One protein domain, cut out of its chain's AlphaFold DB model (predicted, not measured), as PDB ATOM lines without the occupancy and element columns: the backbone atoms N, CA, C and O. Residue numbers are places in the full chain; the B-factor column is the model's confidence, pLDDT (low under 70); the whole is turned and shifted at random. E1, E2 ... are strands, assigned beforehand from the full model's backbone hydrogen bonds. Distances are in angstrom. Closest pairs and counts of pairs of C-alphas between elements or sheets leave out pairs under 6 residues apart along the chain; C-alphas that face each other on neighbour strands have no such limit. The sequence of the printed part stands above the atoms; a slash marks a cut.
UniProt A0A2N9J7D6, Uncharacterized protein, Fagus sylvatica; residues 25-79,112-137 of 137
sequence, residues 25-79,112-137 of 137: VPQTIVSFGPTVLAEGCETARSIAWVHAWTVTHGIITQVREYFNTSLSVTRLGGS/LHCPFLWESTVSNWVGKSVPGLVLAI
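What this domain is: This is residues 25 to 79 and 112 to 137 of the 137 residues of an uncharacterized protein of Fagus sylvatica (UniProt A0A2N9J7D6). Two sheets lie partly face to face as a sandwich: a larger, twisted sheet of four strands, E1 to E4, and a smaller one of three, E6, E5 and E7, with the chain crossing from the first to the second between E4 and E5. The hairpin of E3 and E4 runs on beyond the smaller sheet at its turn, residues 57 and 58. The printed part has 81 residues with seven named strands, E1 to E7 in order along the chain, and no named helix; the class is all strand. The larger sheet has the order E1, E2, E3, E4 and is antiparallel; the smaller has the order E6, E5, E7 and is mixed. The whole is compact, with a radius of gyration of the C-alphas of 13.2 A, and flat, spanning 43 by 32 by 16 A.

Where its parts are: E1, residues 28 to 32, begins at C-alpha 28 (0.647, 7.264, -41.374) and is 13.6 A long. E2, residues 35 to 42, is 23.4 A long. E3, residues 47 to 56, is the longest strand by residues, at 29.0 A. E4, residues 59 to 67, is 23.4 A long and bends by 59 degrees at residue 62. E5 is residues 69 to 74, 16.1 A, and E6 is residues 116 to 119, 7.6 A. E7, residues 130 to 136, is 18.5 A long and ends at C-alpha 136 (17.302, -1.360, -35.776).

How they stand to each other: E1 to E4 form a meander, each strand the antiparallel neighbour of the one before. In the hairpin of E1 and E2, at 163 degrees, N 30 and O 37 are 2.9 A apart, within hydrogen-bond range. In the hairpin of E2 and E3, at 159 degrees, N 38 and O 51 are 2.9 A apart. In the hairpin of E3 and E4, also at 159 degrees, N 52 and O 64 are 2.8 A apart. E4 and E5 meet only through their link. Between the sheets, the closest C-alphas of E3 and E5 are those of Trp 49 and Thr 69, 7.3 A apart. The parts of the two sheets that face each other are 10.7 A centre to centre, with their best planes 9 degrees apart, and the strands of the one sheet are at 25 degrees to those of the other. E5 is the inner strand of the smaller sheet: E7 is parallel to it at 27 degrees, with N 135 and O 72 at 2.8 A, and E6 is antiparallel at 163 degrees, with N 73 and O 118 at 2.8 A. E1 and E7 are apart.

The domain as a whole: The C-alphas farthest apart, those of Ala 44 and Ser 79, are 45.6 A apart. Residues 80 to 111 are not printed; C-alphas 79 and 112 are 6.8 A apart across this cut. Of the links printed whole, none is long. The mean pLDDT of the printed part is 86.5; residues 77 to 79, 112, 124 to 125 and 127 to 129 are under 70.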
ATOM      1  N   VAL A  25      -7.562   2.351 -38.460       90.31
ATOM      2  CA  VAL A  25      -7.410   3.498 -39.366       90.31
ATOM      3  C   VAL A  25      -6.007   4.076 -39.168       90.31
ATOM      4  O   VAL A  25      -5.819   4.890 -38.263       90.31
ATOM      5  N   PRO A  26      -5.001   3.642 -39.947       93.56
ATOM      6  CA  PRO A  26      -3.665   4.215 -39.852       93.56
ATOM      7  C   PRO A  26      -3.686   5.682 -40.282       93.56
ATOM      8  O   PRO A  26      -4.294   6.037 -41.293       93.56
ATOM      9  N   GLN A  27      -3.018   6.524 -39.499       94.31
ATOM     10  CA  GLN A  27      -2.798   7.936 -39.799       94.31
ATOM     11  C   GLN A  27      -1.581   8.109 -40.710       94.31
ATOM     12  O   GLN A  27      -1.625   8.914 -41.637       94.31
ATOM     13  N   THR A  28      -0.520   7.328 -40.484       95.62
ATOM     14  CA  THR A  28       0.647   7.264 -41.374       95.62
ATOM     15  C   THR A  28       1.075   5.812 -41.604       95.62
ATOM     16  O   THR A  28       0.826   4.931 -40.776       95.62
ATOM     17  N   ILE A  29       1.683   5.555 -42.766       96.56
ATOM     18  CA  ILE A  29       2.307   4.276 -43.120       96.56
ATOM     19  C   ILE A  29       3.658   4.589 -43.769       96.56
ATOM     20  O   ILE A  29       3.726   5.416 -44.678       96.56
ATOM     21  N   VAL A  30       4.722   3.924 -43.322       96.88
ATOM     22  CA  VAL A  30       6.087   4.071 -43.847       96.88
ATOM     23  C   VAL A  30       6.739   2.698 -44.025       96.88
ATOM     24  O   VAL A  30       6.477   1.772 -43.259       96.88
ATOM     25  N   SER A  31       7.579   2.545 -45.047       95.38
ATOM     26  CA  SER A  31       8.248   1.281 -45.380       95.38
ATOM     27  C   SER A  31       9.766   1.417 -45.385       95.38
ATOM     28  O   SER A  31      10.307   2.327 -46.014       95.38
ATOM     29  N   PHE A  32      10.447   0.448 -44.784       93.88
ATOM     30  CA  PHE A  32      11.896   0.316 -44.762       93.88
ATOM     31  C   PHE A  32      12.287  -1.120 -45.140       93.88
ATOM     32  O   PHE A  32      12.283  -2.032 -44.311       93.88
ATOM     33  N   GLY A  33      12.594  -1.341 -46.420       93.19
ATOM     34  CA  GLY A  33      12.834  -2.689 -46.941       93.19
ATOM     35  C   GLY A  33      11.600  -3.589 -46.741       93.19
ATOM     36  O   GLY A  33      10.512  -3.194 -47.158       93.19
ATOM     37  N   PRO A  34      11.730  -4.779 -46.119       94.94
ATOM     38  CA  PRO A  34      10.591  -5.655 -45.832       94.94
ATOM     39  C   PRO A  34       9.740  -5.181 -44.642       94.94
ATOM     40  O   PRO A  34       8.654  -5.717 -44.434       94.94
ATOM     41  N   THR A  35      10.209  -4.216 -43.847       95.69
ATOM     42  CA  THR A  35       9.497  -3.726 -42.662       95.69
ATOM     43  C   THR A  35       8.546  -2.599 -43.046       95.69
ATOM     44  O   THR A  35       8.968  -1.604 -43.630       95.69
ATOM     45  N   VAL A  36       7.273  -2.705 -42.675       96.81
ATOM     46  CA  VAL A  36       6.283  -1.624 -42.804       96.81
ATOM     47  C   VAL A  36       5.803  -1.231 -41.414       96.81
ATOM     48  O   VAL A  36       5.433  -2.095 -40.625       96.81
ATOM     49  N   LEU A  37       5.809   0.063 -41.108       96.62
ATOM     50  CA  LEU A  37       5.230   0.615 -39.889       96.62
ATOM     51  C   LEU A  37       3.956   1.373 -40.240       96.62
ATOM     52  O   LEU A  37       3.973   2.241 -41.111       96.62
ATOM     53  N   ALA A  38       2.866   1.059 -39.550       96.56
ATOM     54  CA  ALA A  38       1.611   1.795 -39.606       96.56
ATOM     55  C   ALA A  38       1.280   2.302 -38.198       96.56
ATOM     56  O   ALA A  38       1.216   1.501 -37.266       96.56
ATOM     57  N   GLU A  39       1.068   3.605 -38.026       95.06
ATOM     58  CA  GLU A  39       0.684   4.187 -36.732       95.06
ATOM     59  C   GLU A  39      -0.672   4.886 -36.788       95.06
ATOM     60  O   GLU A  39      -1.108   5.374 -37.836       95.06
ATOM     61  N   GLY A  40      -1.336   4.952 -35.639       92.75
ATOM     62  CA  GLY A  40      -2.578   5.688 -35.463       92.75
ATOM     63  C   GLY A  40      -2.937   5.874 -33.992       92.75
ATOM     64  O   GLY A  40      -2.278   5.354 -33.090       92.75
ATOM     65  N   CYS A  41      -4.013   6.611 -33.733       89.88
ATOM     66  CA  CYS A  41      -4.577   6.757 -32.399       89.88
ATOM     67  C   CYS A  41      -6.111   6.718 -32.412       89.88
ATOM     68  O   CYS A  41      -6.764   7.039 -33.405       89.88
ATOM     69  N   GLU A  42      -6.692   6.319 -31.283       86.50
ATOM     70  CA  GLU A  42      -8.117   6.440 -30.991       86.50
ATOM     71  C   GLU A  42      -8.284   7.406 -29.812       86.50
ATOM     72  O   GLU A  42      -8.240   7.017 -28.641       86.50
ATOM     73  N   THR A  43      -8.468   8.692 -30.123       81.81
ATOM     74  CA  THR A  43      -8.555   9.779 -29.131       81.81
ATOM     75  C   THR A  43      -9.650   9.535 -28.092       81.81
ATOM     76  O   THR A  43      -9.433   9.778 -26.909       81.81
ATOM     77  N   ALA A  44     -10.794   8.974 -28.502       82.00
ATOM     78  CA  ALA A  44     -11.913   8.650 -27.611       82.00
ATOM     79  C   ALA A  44     -11.553   7.631 -26.512       82.00
ATOM     80  O   ALA A  44     -12.167   7.632 -25.447       82.00
ATOM     81  N   ARG A  45     -10.553   6.775 -26.756       78.31
ATOM     82  CA  ARG A  45     -10.041   5.790 -25.790       78.31
ATOM     83  C   ARG A  45      -8.738   6.211 -25.125       78.31
ATOM     84  O   ARG A  45      -8.279   5.515 -24.226       78.31
ATOM     85  N   SER A  46      -8.141   7.322 -25.559       84.00
ATOM     86  CA  SER A  46      -6.779   7.711 -25.197       84.00
ATOM     87  C   SER A  46      -5.771   6.574 -25.458       84.00
ATOM     88  O   SER A  46      -4.978   6.226 -24.580       84.00
ATOM     89  N   ILE A  47      -5.809   5.987 -26.663       84.25
ATOM     90  CA  ILE A  47      -4.865   4.945 -27.105       84.25
ATOM     91  C   ILE A  47      -4.116   5.414 -28.354       84.25
ATOM     92  O   ILE A  47      -4.740   5.797 -29.339       84.25
ATOM     93  N   ALA A  48      -2.789   5.325 -28.332       89.50
ATOM     94  CA  ALA A  48      -1.919   5.366 -29.503       89.50
ATOM     95  C   ALA A  48      -1.409   3.950 -29.809       89.50
ATOM     96  O   ALA A  48      -1.179   3.154 -28.892       89.50
ATOM     97  N   TRP A  49      -1.228   3.625 -31.086       92.12
ATOM     98  CA  TRP A  49      -0.746   2.320 -31.525       92.12
ATOM     99  C   TRP A  49       0.224   2.432 -32.701       92.12
ATOM    100  O   TRP A  49       0.071   3.283 -33.577       92.12
ATOM    101  N   VAL A  50       1.199   1.522 -32.735       94.12
ATOM    102  CA  VAL A  50       2.056   1.280 -33.901       94.12
ATOM    103  C   VAL A  50       2.053  -0.210 -34.209       94.12
ATOM    104  O   VAL A  50       2.287  -1.048 -33.336       94.12
ATOM    105  N   HIS A  51       1.779  -0.550 -35.462       94.94
ATOM    106  CA  HIS A  51       1.874  -1.898 -36.004       94.94
ATOM    107  C   HIS A  51       3.121  -1.988 -36.878       94.94
ATOM    108  O   HIS A  51       3.229  -1.290 -37.882       94.94
ATOM    109  N   ALA A  52       4.051  -2.860 -36.500       95.88
ATOM    110  CA  ALA A  52       5.199  -3.230 -37.312       95.88
ATOM    111  C   ALA A  52       4.909  -4.548 -38.038       95.88
ATOM    112  O   ALA A  52       4.587  -5.559 -37.406       95.88
ATOM    113  N   TRP A  53       5.024  -4.544 -39.359       97.56
ATOM    114  CA  TRP A  53       4.788  -5.692 -40.227       97.56
ATOM    115  C   TRP A  53       6.075  -6.102 -40.930       97.56
ATOM    116  O   TRP A  53       6.767  -5.252 -41.485       97.56
ATOM    117  N   THR A  54       6.343  -7.403 -40.990       96.94
ATOM    118  CA  THR A  54       7.290  -7.961 -41.964       96.94
ATOM    119  C   THR A  54       6.490  -8.379 -43.189       96.94
ATOM    120  O   THR A  54       5.555  -9.172 -43.073       96.94
ATOM    121  N   VAL A  55       6.838  -7.846 -44.357       97.50
ATOM    122  CA  VAL A  55       6.197  -8.142 -45.642       97.50
ATOM    123  C   VAL A  55       7.154  -8.956 -46.506       97.50
ATOM    124  O   VAL A  55       8.334  -8.636 -46.646       97.50
ATOM    125  N   THR A  56       6.661 -10.036 -47.103       97.31
ATOM    126  CA  THR A  56       7.439 -10.914 -47.985       97.31
ATOM    127  C   THR A  56       6.540 -11.390 -49.122       97.31
ATOM    128  O   THR A  56       5.442 -11.878 -48.877       97.31
ATOM    129  N   HIS A  57       6.970 -11.214 -50.376       96.06
ATOM    130  CA  HIS A  57       6.161 -11.516 -51.573       96.06
ATOM    131  C   HIS A  57       4.765 -10.846 -51.581       96.06
ATOM    132  O   HIS A  57       3.794 -11.420 -52.060       96.06
ATOM    133  N   GLY A  58       4.653  -9.636 -51.015       94.44
ATOM    134  CA  GLY A  58       3.381  -8.908 -50.885       94.44
ATOM    135  C   GLY A  58       2.457  -9.403 -49.763       94.44
ATOM    136  O   GLY A  58       1.388  -8.833 -49.571       94.44
ATOM    137  N   ILE A  59       2.861 -10.423 -48.999       96.06
ATOM    138  CA  ILE A  59       2.108 -10.975 -47.867       96.06
ATOM    139  C   ILE A  59       2.731 -10.496 -46.554       96.06
ATOM    140  O   ILE A  59       3.951 -10.527 -46.397       96.06
ATOM    141  N   ILE A  60       1.904 -10.084 -45.590       96.62
ATOM    142  CA  ILE A  60       2.352  -9.820 -44.218       96.62
ATOM    143  C   ILE A  60       2.639 -11.170 -43.546       96.62
ATOM    144  O   ILE A  60       1.727 -11.962 -43.319       96.62
ATOM    145  N   THR A  61       3.909 -11.442 -43.247       97.31
ATOM    146  CA  THR A  61       4.384 -12.702 -42.648       97.31
ATOM    147  C   THR A  61       4.584 -12.605 -41.138       97.31
ATOM    148  O   THR A  61       4.578 -13.625 -40.450       97.31
ATOM    149  N   GLN A  62       4.740 -11.393 -40.599       96.38
ATOM    150  CA  GLN A  62       4.819 -11.130 -39.161       96.38
ATOM    151  C   GLN A  62       4.101  -9.822 -38.830       96.38
ATOM    152  O   GLN A  62       4.163  -8.871 -39.606       96.38
ATOM    153  N   VAL A  63       3.477  -9.761 -37.653       95.31
ATOM    154  CA  VAL A  63       2.880  -8.546 -37.084       95.31
ATOM    155  C   VAL A  63       3.370  -8.394 -35.650       95.31
ATOM    156  O   VAL A  63       3.378  -9.360 -34.883       95.31
ATOM    157  N   ARG A  64       3.752  -7.175 -35.269       93.69
ATOM    158  CA  ARG A  64       3.987  -6.782 -33.883       93.69
ATOM    159  C   ARG A  64       3.254  -5.484 -33.585       93.69
ATOM    160  O   ARG A  64       3.389  -4.507 -34.309       93.69
ATOM    161  N   GLU A  65       2.476  -5.505 -32.516       91.75
ATOM    162  CA  GLU A  65       1.636  -4.398 -32.074       91.75
ATOM    163  C   GLU A  65       2.238  -3.764 -30.818       91.75
ATOM    164  O   GLU A  65       2.625  -4.464 -29.878       91.75
ATOM    165  N   TYR A  66       2.320  -2.437 -30.816       91.06
ATOM    166  CA  TYR A  66       2.830  -1.623 -29.722       91.06
ATOM    167  C   TYR A  66       1.758  -0.614 -29.314       91.06
ATOM    168  O   TYR A  66       1.267   0.131 -30.159       91.06
ATOM    169  N   PHE A  67       1.402  -0.583 -28.028       88.12
ATOM    170  CA  PHE A  67       0.360   0.290 -27.481       88.12
ATOM    171  C   PHE A  67       0.931   1.299 -26.510       88.12
ATOM    172  O   PHE A  67       1.592   0.902 -25.553       88.12
ATOM    173  N   ASN A  68       0.594   2.577 -26.706       89.94
ATOM    174  CA  ASN A  68       1.071   3.675 -25.870       89.94
ATOM    175  C   ASN A  68       2.596   3.592 -25.665       89.94
ATOM    176  O   ASN A  68       3.091   3.735 -24.551       89.94
ATOM    177  N   THR A  69       3.315   3.315 -26.758       89.38
ATOM    178  CA  THR A  69       4.772   3.169 -26.830       89.38
ATOM    179  C   THR A  69       5.253   3.945 -28.043       89.38
ATOM    180  O   THR A  69       4.872   3.612 -29.165       89.38
ATOM    181  N   SER A  70       6.114   4.944 -27.845       88.31
ATOM    182  CA  SER A  70       6.811   5.577 -28.967       88.31
ATOM    183  C   SER A  70       7.775   4.579 -29.601       88.31
ATOM    184  O   SER A  70       8.549   3.929 -28.899       88.31
ATOM    185  N   LEU A  71       7.766   4.475 -30.924       92.25
ATOM    186  CA  LEU A  71       8.809   3.770 -31.662       92.25
ATOM    187  C   LEU A  71       9.733   4.774 -32.346       92.25
ATOM    188  O   LEU A  71       9.273   5.804 -32.830       92.25
ATOM    189  N   SER A  72      11.011   4.439 -32.456       92.12
ATOM    190  CA  SER A  72      11.919   5.074 -33.409       92.12
ATOM    191  C   SER A  72      12.639   4.014 -34.230       92.12
ATOM    192  O   SER A  72      12.845   2.883 -33.789       92.12
ATOM    193  N   VAL A  73      12.986   4.361 -35.463       92.44
ATOM    194  CA  VAL A  73      13.746   3.507 -36.375       92.44
ATOM    195  C   VAL A  73      15.118   4.123 -36.551       92.44
ATOM    196  O   VAL A  73      15.228   5.300 -36.900       92.44
ATOM    197  N   THR A  74      16.162   3.328 -36.351       89.88
ATOM    198  CA  THR A  74      17.540   3.731 -36.643       89.88
ATOM    199  C   THR A  74      18.175   2.742 -37.601       89.88
ATOM    200  O   THR A  74      17.860   1.551 -37.595       89.88
ATOM    201  N   ARG A  75      19.091   3.231 -38.437       85.75
ATOM    202  CA  ARG A  75      19.914   2.343 -39.259       85.75
ATOM    203  C   ARG A  75      21.115   1.869 -38.455       85.75
ATOM    204  O   ARG A  75      21.865   2.704 -37.949       85.75
ATOM    205  N   LEU A  76      21.330   0.558 -38.378       78.88
ATOM    206  CA  LEU A  76      22.487  -0.013 -37.682       78.88
ATOM    207  C   LEU A  76      23.530  -0.517 -38.688       78.88
ATOM    208  O   LEU A  76      23.390  -1.592 -39.261       78.88
ATOM    209  N   GLY A  77      24.593   0.264 -38.885       69.00
ATOM    210  CA  GLY A  77      25.722  -0.102 -39.746       69.00
ATOM    211  C   GLY A  77      26.206   1.067 -40.616       69.00
ATOM    212  O   GLY A  77      25.404   1.732 -41.261       69.00
ATOM    213  N   GLY A  78      27.503   1.362 -40.684       58.75
ATOM    214  CA  GLY A  78      28.614   0.801 -39.911       58.75
ATOM    215  C   GLY A  78      29.760   1.807 -39.821       58.75
ATOM    216  O   GLY A  78      29.816   2.743 -40.620       58.75
ATOM    217  N   SER A  79      30.659   1.621 -38.843       54.69
ATOM    218  CA  SER A  79      31.904   2.401 -38.777       54.69
ATOM    219  C   SER A  79      32.600   2.334 -40.131       54.69
ATOM    220  O   SER A  79      32.576   1.273 -40.762       54.69
ATOM    221  N   LEU A 112      28.838   4.558 -32.508       63.56
ATOM    222  CA  LEU A 112      27.959   3.953 -33.495       63.56
ATOM    223  C   LEU A 112      26.888   4.990 -33.830       63.56
ATOM    224  O   LEU A 112      25.820   5.032 -33.224       63.56
ATOM    225  N   HIS A 113      27.217   5.873 -34.773       71.81
ATOM    226  CA  HIS A 113      26.303   6.867 -35.304       71.81
ATOM    227  C   HIS A 113      25.206   6.149 -36.095       71.81
ATOM    228  O   HIS A 113      25.333   5.906 -37.296       71.81
ATOM    229  N   CYS A 114      24.144   5.775 -35.387       72.75
ATOM    230  CA  CYS A 114      22.942   5.157 -35.925       72.75
ATOM    231  C   CYS A 114      21.956   6.278 -36.290       72.75
ATOM    232  O   CYS A 114      21.269   6.776 -35.394       72.75
ATOM    233  N   PRO A 115      21.887   6.733 -37.556       80.81
ATOM    234  CA  PRO A 115      20.990   7.821 -37.924       80.81
ATOM    235  C   PRO A 115      19.535   7.410 -37.684       80.81
ATOM    236  O   PRO A 115      19.114   6.317 -38.081       80.81
ATOM    237  N   PHE A 116      18.769   8.302 -37.058       82.44
ATOM    238  CA  PHE A 116      17.319   8.178 -36.963       82.44
ATOM    239  C   PHE A 116      16.708   8.304 -38.360       82.44
ATOM    240  O   PHE A 116      16.954   9.279 -39.069       82.44
ATOM    241  N   LEU A 117      15.929   7.300 -38.753       89.81
ATOM    242  CA  LEU A 117      15.196   7.273 -40.018       89.81
ATOM    243  C   LEU A 117      13.748   7.738 -39.841       89.81
ATOM    244  O   LEU A 117      13.172   8.303 -40.767       89.81
ATOM    245  N   TRP A 118      13.157   7.480 -38.670       93.62
ATOM    246  CA  TRP A 118      11.774   7.824 -38.343       93.62
ATOM    247  C   TRP A 118      11.525   7.751 -36.833       93.62
ATOM    248  O   TRP A 118      12.191   6.999 -36.120       93.62
ATOM    249  N   GLU A 119      10.540   8.508 -36.362       92.38
ATOM    250  CA  GLU A 119      10.015   8.475 -34.999       92.38
ATOM    251  C   GLU A 119       8.483   8.541 -35.049       92.38
ATOM    252  O   GLU A 119       7.909   9.217 -35.904       92.38
ATOM    253  N   SER A 120       7.832   7.819 -34.139       92.00
ATOM    254  CA  SER A 120       6.379   7.754 -34.026       92.00
ATOM    255  C   SER A 120       5.781   9.086 -33.589       92.00
ATOM    256  O   SER A 120       6.161   9.653 -32.562       92.00
ATOM    257  N   THR A 121       4.786   9.552 -34.340       89.25
ATOM    258  CA  THR A 121       4.177  10.876 -34.163       89.25
ATOM    259  C   THR A 121       2.816  10.837 -33.476       89.25
ATOM    260  O   THR A 121       2.148  11.863 -33.418       89.25
ATOM    261  N   VAL A 122       2.381   9.681 -32.954       85.00
ATOM    262  CA  VAL A 122       1.063   9.520 -32.297       85.00
ATOM    263  C   VAL A 122       1.112   9.610 -30.766       85.00
ATOM    264  O   VAL A 122       0.124   9.984 -30.131       85.00
ATOM    265  N   SER A 123       2.265   9.332 -30.149       70.81
ATOM    266  CA  SER A 123       2.437   9.285 -28.687       70.81
ATOM    267  C   SER A 123       2.183  10.614 -27.964       70.81
ATOM    268  O   SER A 123       1.687  10.628 -26.836       70.81
ATOM    269  N   ASN A 124       2.508  11.739 -28.600       69.94
ATOM    270  CA  ASN A 124       2.330  13.093 -28.067       69.94
ATOM    271  C   ASN A 124       0.864  13.567 -28.059       69.94
ATOM    272  O   ASN A 124       0.539  14.488 -27.317       69.94
ATOM    273  N   TRP A 125      -0.031  12.936 -28.827       69.31
ATOM    274  CA  TRP A 125      -1.454  13.318 -28.905       69.31
ATOM    275  C   TRP A 125      -2.302  12.738 -27.769       69.31
ATOM    276  O   TRP A 125      -3.423  13.182 -27.536       69.31
ATOM    277  N   VAL A 126      -1.780  11.716 -27.088       71.25
ATOM    278  CA  VAL A 126      -2.540  10.833 -26.188       71.25
ATOM    279  C   VAL A 126      -2.074  10.947 -24.723       71.25
ATOM    280  O   VAL A 126      -2.676  10.384 -23.810       71.25
ATOM    281  N   GLY A 127      -1.018  11.723 -24.458       64.19
ATOM    282  CA  GLY A 127      -0.632  12.179 -23.113       64.19
ATOM    283  C   GLY A 127      -0.031  11.126 -22.174       64.19
ATOM    284  O   GLY A 127       0.436  11.482 -21.093       64.19
ATOM    285  N   LYS A 128      -0.017   9.842 -22.555       65.19
ATOM    286  CA  LYS A 128       0.626   8.746 -21.814       65.19
ATOM    287  C   LYS A 128       1.249   7.757 -22.795       65.19
ATOM    288  O   LYS A 128       0.541   6.935 -23.366       65.19
ATOM    289  N   SER A 129       2.567   7.833 -22.961       67.19
ATOM    290  CA  SER A 129       3.359   6.862 -23.718       67.19
ATOM    291  C   SER A 129       4.553   6.410 -22.877       67.19
ATOM    292  O   SER A 129       5.113   7.215 -22.128       67.19
ATOM    293  N   VAL A 130       4.919   5.131 -22.946       77.88
ATOM    294  CA  VAL A 130       6.134   4.603 -22.310       77.88
ATOM    295  C   VAL A 130       7.375   5.061 -23.096       77.88
ATOM    296  O   VAL A 130       7.266   5.312 -24.302       77.88
ATOM    297  N   PRO A 131       8.554   5.197 -22.449       72.69
ATOM    298  CA  PRO A 131       9.784   5.597 -23.132       72.69
ATOM    299  C   PRO A 131      10.099   4.690 -24.328       72.69
ATOM    300  O   PRO A 131       9.794   3.495 -24.317       72.69
ATOM    301  N   GLY A 132      10.668   5.295 -25.371       77.50
ATOM    302  CA  GLY A 132      10.618   4.735 -26.715       77.50
ATOM    303  C   GLY A 132      11.421   3.452 -26.933       77.50
ATOM    304  O   GLY A 132      12.467   3.232 -26.321       77.50
ATOM    305  N   LEU A 133      10.942   2.625 -27.863       81.44
ATOM    306  CA  LEU A 133      11.640   1.440 -28.360       81.44
ATOM    307  C   LEU A 133      12.289   1.736 -29.717       81.44
ATOM    308  O   LEU A 133      11.626   2.207 -30.639       81.44
ATOM    309  N   VAL A 134      13.566   1.378 -29.854       84.56
ATOM    310  CA  VAL A 134      14.309   1.483 -31.115       84.56
ATOM    311  C   VAL A 134      14.178   0.187 -31.914       84.56
ATOM    312  O   VAL A 134      14.498  -0.890 -31.407       84.56
ATOM    313  N   LEU A 135      13.766   0.287 -33.176       80.69
ATOM    314  CA  LEU A 135      13.882  -0.780 -34.163       80.69
ATOM    315  C   LEU A 135      15.106  -0.513 -35.051       80.69
ATOM    316  O   LEU A 135      15.114   0.427 -35.845       80.69
ATOM    317  N   ALA A 136      16.134  -1.347 -34.901       82.00
ATOM    318  CA  ALA A 136      17.302  -1.360 -35.776       82.00
ATOM    319  C   ALA A 136      17.032  -2.249 -37.000       82.00
ATOM    320  O   ALA A 136      16.614  -3.400 -36.833       82.00
ATOM    321  N   ILE A 137      17.269  -1.710 -38.200       75.88
ATOM    322  CA  ILE A 137      17.013  -2.347 -39.509       75.88
ATOM    323  C   ILE A 137      18.098  -2.023 -40.548       75.88
ATOM    324  O   ILE A 137      18.846  -1.033 -40.344       75.88
TER     325      ILE A 137